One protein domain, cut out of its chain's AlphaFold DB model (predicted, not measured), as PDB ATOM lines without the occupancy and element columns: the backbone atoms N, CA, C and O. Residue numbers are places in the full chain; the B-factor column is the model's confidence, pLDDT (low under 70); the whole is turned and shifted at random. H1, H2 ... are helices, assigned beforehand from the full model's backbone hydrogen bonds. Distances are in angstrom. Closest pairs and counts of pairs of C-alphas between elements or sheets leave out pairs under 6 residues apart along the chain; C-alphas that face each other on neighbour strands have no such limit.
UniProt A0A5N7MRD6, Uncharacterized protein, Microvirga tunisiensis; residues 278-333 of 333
ATOM      1  N   LEU A 278      -8.279  23.081   4.233       92.81
ATOM      2  CA  LEU A 278      -9.310  24.111   4.414       92.81
ATOM      3  C   LEU A 278     -10.722  23.701   3.922       92.81
ATOM      4  O   LEU A 278     -11.645  23.770   4.728       92.81
ATOM      5  N   PRO A 279     -10.936  23.221   2.677       93.31
ATOM      6  CA  PRO A 279     -12.233  22.682   2.248       93.31
ATOM      7  C   PRO A 279     -12.836  21.620   3.174       93.31
ATOM      8  O   PRO A 279     -14.047  21.595   3.379       93.31
ATOM      9  N   ARG A 280     -11.995  20.752   3.747       93.38
ATOM     10  CA  ARG A 280     -12.427  19.693   4.669       93.38
ATOM     11  C   ARG A 280     -12.869  20.255   6.017       93.38
ATOM     12  O   ARG A 280     -13.926  19.880   6.510       93.38
ATOM     13  N   VAL A 281     -12.122  21.223   6.549       94.69
ATOM     14  CA  VAL A 281     -12.538  21.986   7.735       94.69
ATOM     15  C   VAL A 281     -13.874  22.688   7.481       94.69
ATOM     16  O   VAL A 281     -14.763  22.609   8.316       94.69
ATOM     17  N   LEU A 282     -14.066  23.321   6.318       94.75
ATOM     18  CA  LEU A 282     -15.336  23.979   5.979       94.75
ATOM     19  C   LEU A 282     -16.514  23.002   5.896       94.75
ATOM     20  O   LEU A 282     -17.608  23.347   6.331       94.75
ATOM     21  N   ALA A 283     -16.307  21.802   5.349       94.62
ATOM     22  CA  ALA A 283     -17.344  20.770   5.313       94.62
ATOM     23  C   ALA A 283     -17.777  20.376   6.733       94.62
ATOM     24  O   ALA A 283     -18.971  20.382   7.024       94.62
ATOM     25  N   TYR A 284     -16.808  20.153   7.626       95.75
ATOM     26  CA  TYR A 284     -17.078  19.875   9.034       95.75
ATOM     27  C   TYR A 284     -17.834  21.027   9.714       95.75
ATOM     28  O   TYR A 284     -18.853  20.812  10.365       95.75
ATOM     29  N   LEU A 285     -17.385  22.273   9.536       96.25
ATOM     30  CA  LEU A 285     -18.039  23.430  10.155       96.25
ATOM     31  C   LEU A 285     -19.484  23.616   9.671       96.25
ATOM     32  O   LEU A 285     -20.345  23.970  10.469       96.25
ATOM     33  N   LYS A 286     -19.782  23.324   8.400       96.00
ATOM     34  CA  LYS A 286     -21.155  23.368   7.872       96.00
ATOM     35  C   LYS A 286     -22.061  22.296   8.460       96.00
ATOM     36  O   LYS A 286     -23.241  22.558   8.663       96.00
ATOM     37  N   GLU A 287     -21.520  21.112   8.714       95.81
ATOM     38  CA  GLU A 287     -22.276  19.987   9.258       95.81
ATOM     39  C   GLU A 287     -22.559  20.158  10.757       95.81
ATOM     40  O   GLU A 287     -23.695  19.986  11.194       95.81
ATOM     41  N   TYR A 288     -21.551  20.558  11.539       95.31
ATOM     42  CA  TYR A 288     -21.639  20.604  13.003       95.31
ATOM     43  C   TYR A 288     -21.947  21.997  13.572       95.31
ATOM     44  O   TYR A 288     -22.442  22.105  14.692       95.31
ATOM     45  N   HIS A 289     -21.693  23.068  12.814       94.06
ATOM     46  CA  HIS A 289     -21.930  24.456  13.231       94.06
ATOM     47  C   HIS A 289     -22.699  25.257  12.163       94.06
ATOM     48  O   HIS A 289     -22.201  26.275  11.678       94.06
ATOM     49  N   PRO A 290     -23.933  24.860  11.793       94.12
ATOM     50  CA  PRO A 290     -24.679  25.498  10.702       94.12
ATOM     51  C   PRO A 290     -24.979  26.987  10.940       94.12
ATOM     52  O   PRO A 290     -25.098  27.741   9.984       94.12
ATOM     53  N   ASN A 291     -25.039  27.425  12.203       94.69
ATOM     54  CA  ASN A 291     -25.326  28.814  12.590       94.69
ATOM     55  C   ASN A 291     -24.062  29.667  12.807       94.69
ATOM     56  O   ASN A 291     -24.131  30.747  13.390       94.69
ATOM     57  N   GLY A 292     -22.902  29.164  12.384       93.38
ATOM     58  CA  GLY A 292     -21.607  29.788  12.624       93.38
ATOM     59  C   GLY A 292     -20.918  29.285  13.892       93.38
ATOM     60  O   GLY A 292     -21.528  28.714  14.797       93.38
ATOM     61  N   VAL A 293     -19.601  29.474  13.934       93.94
ATOM     62  CA  VAL A 293     -18.752  29.055  15.054       93.94
ATOM     63  C   VAL A 293     -18.670  30.186  16.080       93.94
ATOM     64  O   VAL A 293     -18.297  31.304  15.699       93.94
ATOM     65  N   PRO A 294     -18.963  29.921  17.366       90.19
ATOM     66  CA  PRO A 294     -18.926  30.934  18.410       90.19
ATOM     67  C   PRO A 294     -17.504  31.446  18.694       90.19
ATOM     68  O   PRO A 294     -16.478  30.901  18.253       90.19
ATOM     69  N   GLU A 295     -17.439  32.542  19.444       88.50
ATOM     70  CA  GLU A 295     -16.189  33.164  19.868       88.50
ATOM     71  C   GLU A 295     -15.311  32.214  20.705       88.50
ATOM     72  O   GLU A 295     -15.819  31.311  21.379       88.50
ATOM     73  N   PRO A 296     -13.976  32.399  20.686       87.25
ATOM     74  CA  PRO A 296     -13.039  31.481  21.333       87.25
ATOM     75  C   PRO A 296     -13.204  31.373  22.857       87.25
ATOM     76  O   PRO A 296     -12.720  30.396  23.426       87.25
ATOM     77  N   GLY A 297     -13.867  32.337  23.507       83.38
ATOM     78  CA  GLY A 297     -14.204  32.267  24.933       83.38
ATOM     79  C   GLY A 297     -15.285  31.228  25.257       83.38
ATOM     80  O   GLY A 297     -15.260  30.650  26.338       83.38
ATOM     81  N   ILE A 298     -16.190  30.950  24.310       86.75
ATOM     82  CA  ILE A 298     -17.253  29.942  24.450       86.75
ATOM     83  C   ILE A 298     -16.762  28.587  23.932       86.75
ATOM     84  O   ILE A 298     -16.937  27.571  24.600       86.75
ATOM     85  N   GLU A 299     -16.113  28.568  22.763       87.25
ATOM     86  CA  GLU A 299     -15.534  27.348  22.193       87.25
ATOM     87  C   GLU A 299     -14.027  27.509  21.934       87.25
ATOM     88  O   GLU A 299     -13.608  28.040  20.890       87.25
ATOM     89  N   PRO A 300     -13.184  27.028  22.872       93.56
ATOM     90  CA  PRO A 300     -11.740  27.105  22.744       93.56
ATOM     91  C   PRO A 300     -11.255  26.445  21.453       93.56
ATOM     92  O   PRO A 300     -11.498  25.264  21.200       93.56
ATOM     93  N   ARG A 301     -10.467  27.177  20.656       93.75
ATOM     94  CA  ARG A 301      -9.984  26.699  19.344       93.75
ATOM     95  C   ARG A 301      -9.230  25.372  19.420       93.75
ATOM     96  O   ARG A 301      -9.358  24.551  18.525       93.75
ATOM     97  N   LYS A 302      -8.500  25.122  20.513       92.94
ATOM     98  CA  LYS A 302      -7.810  23.840  20.739       92.94
ATOM     99  C   LYS A 302      -8.776  22.653  20.802       92.94
ATOM    100  O   LYS A 302      -8.467  21.601  20.255       92.94
ATOM    101  N   GLN A 303      -9.931  22.824  21.445       94.19
ATOM    102  CA  GLN A 303     -10.945  21.773  21.536       94.19
ATOM    103  C   GLN A 303     -11.607  21.542  20.179       94.19
ATOM    104  O   GLN A 303     -11.771  20.396  19.777       94.19
ATOM    105  N   LEU A 304     -11.909  22.614  19.441       93.81
ATOM    106  CA  LEU A 304     -12.468  22.506  18.093       93.81
ATOM    107  C   LEU A 304     -11.514  21.785  17.125       93.81
ATOM    108  O   LEU A 304     -11.959  20.935  16.361       93.81
ATOM    109  N   ILE A 305     -10.201  22.047  17.204       95.50
ATOM    110  CA  ILE A 305      -9.192  21.285  16.443       95.50
ATOM    111  C   ILE A 305      -9.269  19.795  16.786       95.50
ATOM    112  O   ILE A 305      -9.291  18.981  15.871       95.50
ATOM    113  N   SER A 306      -9.337  19.437  18.074       94.94
ATOM    114  CA  SER A 306      -9.456  18.033  18.491       94.94
ATOM    115  C   SER A 306     -10.698  17.379  17.892       94.94
ATOM    116  O   SER A 306     -10.571  16.360  17.230       94.94
ATOM    117  N   LYS A 307     -11.873  18.013  18.016       94.88
ATOM    118  CA  LYS A 307     -13.136  17.485  17.471       94.88
ATOM    119  C   LYS A 307     -13.084  17.279  15.951       94.88
ATOM    120  O   LYS A 307     -13.616  16.296  15.445       94.88
ATOM    121  N   ILE A 308     -12.433  18.193  15.228       94.81
ATOM    122  CA  ILE A 308     -12.227  18.073  13.777       94.81
ATOM    123  C   ILE A 308     -11.300  16.895  13.457       94.81
ATOM    124  O   ILE A 308     -11.579  16.147  12.526       94.81
ATOM    125  N   LEU A 309     -10.208  16.724  14.205       94.44
ATOM    126  CA  LEU A 309      -9.265  15.618  14.008       94.44
ATOM    127  C   LEU A 309      -9.874  14.261  14.379       94.44
ATOM    128  O   LEU A 309      -9.573  13.270  13.721       94.44
ATOM    129  N   ASP A 310     -10.749  14.223  15.382       93.94
ATOM    130  CA  ASP A 310     -11.486  13.018  15.766       93.94
ATOM    131  C   ASP A 310     -12.469  12.595  14.658       93.94
ATOM    132  O   ASP A 310     -12.665  11.402  14.423       93.94
ATOM    133  N   ALA A 311     -13.051  13.560  13.937       92.81
ATOM    134  CA  ALA A 311     -13.947  13.303  12.811       92.81
ATOM    135  C   ALA A 311     -13.216  12.999  11.491       92.81
ATOM    136  O   ALA A 311     -13.666  12.150  10.722       92.81
ATOM    137  N   ASP A 312     -12.090  13.668  11.217       91.75
ATOM    138  CA  ASP A 312     -11.220  13.390  10.067       91.75
ATOM    139  C   ASP A 312      -9.746  13.274  10.508       91.75
ATOM    140  O   ASP A 312      -8.984  14.251  10.444       91.75
ATOM    141  N   PRO A 313      -9.294  12.058  10.879       91.81
ATOM    142  CA  PRO A 313      -7.910  11.811  11.285       91.81
ATOM    143  C   PRO A 313      -6.878  12.116  10.191       91.81
ATOM    144  O   PRO A 313      -5.696  12.311  10.479       91.81
ATOM    145  N   SER A 314      -7.297  12.192   8.922       90.25
ATOM    146  CA  SER A 314      -6.397  12.520   7.811       90.25
ATOM    147  C   SER A 314      -6.008  14.006   7.764       90.25
ATOM    148  O   SER A 314      -5.120  14.384   6.998       90.25
ATOM    149  N   LEU A 315      -6.617  14.852   8.606       89.38
ATOM    150  CA  LEU A 315      -6.256  16.261   8.799       89.38
ATOM    151  C   LEU A 315      -5.089  16.484   9.774       89.38
ATOM    152  O   LEU A 315      -4.900  17.618  10.220       89.38
ATOM    153  N   HIS A 316      -4.293  15.449  10.074       84.75
ATOM    154  CA  HIS A 316      -3.157  15.518  10.998       84.75
ATOM    155  C   HIS A 316      -2.314  16.798  10.813       84.75
ATOM    156  O   HIS A 316      -2.108  17.276   9.691       84.75
ATOM    157  N   ASP A 317      -1.884  17.397  11.925       88.38
ATOM    158  CA  ASP A 317      -1.255  18.722  12.001       88.38
ATOM    159  C   ASP A 317      -2.118  19.860  11.426       88.38
ATOM    160  O   ASP A 317      -1.686  20.651  10.575       88.38
ATOM    161  N   LEU A 318      -3.381  19.943  11.854       91.12
ATOM    162  CA  LEU A 318      -4.231  21.087  11.539       91.12
ATOM    163  C   LEU A 318      -3.732  22.327  12.297       91.12
ATOM    164  O   LEU A 318      -3.843  22.421  13.519       91.12
ATOM    165  N   SER A 319      -3.186  23.297  11.559       93.25
ATOM    166  CA  SER A 319      -2.709  24.550  12.146       93.25
ATOM    167  C   SER A 319      -3.872  25.438  12.601       93.25
ATOM    168  O   SER A 319      -4.933  25.475  11.966       93.25
ATOM    169  N   ARG A 320      -3.644  26.215  13.666       93.31
ATOM    170  CA  ARG A 320      -4.618  27.196  14.167       93.31
ATOM    171  C   ARG A 320      -4.995  28.221  13.091       93.31
ATOM    172  O   ARG A 320      -6.174  28.496  12.913       93.31
ATOM    173  N   ASP A 321      -4.028  28.675  12.297       94.50
ATOM    174  CA  ASP A 321      -4.251  29.639  11.212       94.50
ATOM    175  C   ASP A 321      -5.147  29.088  10.092       94.50
ATOM    176  O   ASP A 321      -5.848  29.840   9.410       94.50
ATOM    177  N   THR A 322      -5.107  27.775   9.839       94.00
ATOM    178  CA  THR A 322      -6.014  27.125   8.880       94.00
ATOM    179  C   THR A 322      -7.432  27.067   9.437       94.00
ATOM    180  O   THR A 322      -8.375  27.353   8.701       94.00
ATOM    181  N   LEU A 323      -7.582  26.744  10.726       95.50
ATOM    182  CA  LEU A 323      -8.880  26.739  11.394       95.50
ATOM    183  C   LEU A 323      -9.494  28.143  11.437       95.50
ATOM    184  O   LEU A 323     -10.644  28.304  11.041       95.50
ATOM    185  N   ASP A 324      -8.736  29.162  11.843       95.62
ATOM    186  CA  ASP A 324      -9.244  30.534  11.963       95.62
ATOM    187  C   ASP A 324      -9.682  31.099  10.598       95.62
ATOM    188  O   ASP A 324     -10.718  31.762  10.499       95.62
ATOM    189  N   ARG A 325      -8.966  30.765   9.513       95.00
ATOM    190  CA  ARG A 325      -9.407  31.072   8.139       95.00
ATOM    191  C   ARG A 325     -10.697  30.343   7.764       95.00
ATOM    192  O   ARG A 325     -11.583  30.965   7.182       95.00
ATOM    193  N   GLY A 326     -10.810  29.060   8.111       95.75
ATOM    194  CA  GLY A 326     -12.020  28.266   7.886       95.75
ATOM    195  C   GLY A 326     -13.236  28.838   8.618       95.75
ATOM    196  O   GLY A 326     -14.282  29.027   8.006       95.75
ATOM    197  N   ILE A 327     -13.079  29.203   9.892       96.06
ATOM    198  CA  ILE A 327     -14.132  29.830  10.704       96.06
ATOM    199  C   ILE A 327     -14.563  31.162  10.098       96.06
ATOM    200  O   ILE A 327     -15.756  31.400   9.922       96.06
ATOM    201  N   LYS A 328     -13.601  32.022   9.746       95.69
ATOM    202  CA  LYS A 328     -13.897  33.328   9.153       95.69
ATOM    203  C   LYS A 328     -14.691  33.185   7.856       95.69
ATOM    204  O   LYS A 328     -15.649  33.916   7.660       95.69
ATOM    205  N   GLN A 329     -14.307  32.244   6.995       95.88
ATOM    206  CA  GLN A 329     -15.004  32.003   5.736       95.88
ATOM    207  C   GLN A 329     -16.400  31.396   5.945       95.88
ATOM    208  O   GLN A 329     -17.336  31.792   5.257       95.88
ATOM    209  N   HIS A 330     -16.550  30.464   6.891       95.75
ATOM    210  CA  HIS A 330     -17.834  29.840   7.219       95.75
ATOM    211  C   HIS A 330     -18.836  30.844   7.796       95.75
ATOM    212  O   HIS A 330     -19.953  30.921   7.312       95.75
ATOM    213  N   ASN A 331     -18.416  31.680   8.748       93.38
ATOM    214  CA  ASN A 331     -19.285  32.688   9.368       93.38
ATOM    215  C   ASN A 331     -19.652  33.853   8.421       93.38
ATOM    216  O   ASN A 331     -20.505  34.667   8.761       93.38
ATOM    217  N   GLN A 332     -18.973  33.978   7.278       92.56
ATOM    218  CA  GLN A 332     -19.245  34.986   6.245       92.56
ATOM    219  C   GLN A 332     -20.105  34.459   5.086       92.56
ATOM    220  O   GLN A 332     -20.511  35.262   4.246       92.56
ATOM    221  N   SER A 333     -20.306  33.138   4.999       81.56
ATOM    222  CA  SER A 333     -21.064  32.470   3.928       81.56
ATOM    223  C   SER A 333     -22.525  32.295   4.311       81.56
ATOM    224  O   SER A 333     -23.363  32.371   3.389       81.56
TER     225      SER A 333
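Overview. This is residues 278 to 333 of the 333 residues of an uncharacterized protein of Microvirga tunisiensis (UniProt A0A5N7MRD6). Three short helices make a compact, rounded body: H1 and H3 cross each other, and H2 stands nearly at right angles to both, with a long loop, residues 289 to 300, leading from H1 to H2. The printed part has 56 residues with three named helices, in the order H1, H2, H3, and no named strand; its class is all helix. The radius of gyration of the C-alphas is 10.1 A, and the spans are 25 by 22 by 18 A.

Along the chain. Find C-alpha 278 at (-9.310, 24.111, 4.414); from there H1 runs to residue 288, 15.4 A. H2 is residues 301 to 311, 15.4 A. H3, residues 320 to 331, runs 16.4 A to C-alpha 331 at (-19.285, 32.688, 9.368).

Arrangement. Look at Leu 282 and Gly 326, the closest C-alphas of H1 and H3, 5.7 A apart: these helices touch, the same way at a steep tilt of 55 degrees. H2 only just touches H3, with 3 pairs of C-alphas within 8 A, through residues 320 to 323 of H3 alone; the closest C-alphas, Ile 305 and Leu 323, are 7.4 A apart, and the lines are about perpendicular at 85 degrees. H1 and H2 are close but not clearly touching, with Tyr 284 and Ile 308 the closest C-alphas at 7.0 A. In H1, H2 and H3 every O i to N i+4 pair is within hydrogen-bond range.

Size, cuts and confidence. The farthest C-alphas, Gly 297 and Ser 314, are 27.3 A apart. The printed part has no cut, the link from H1 to H2 is long, and no printed residue is under 70 in pLDDT.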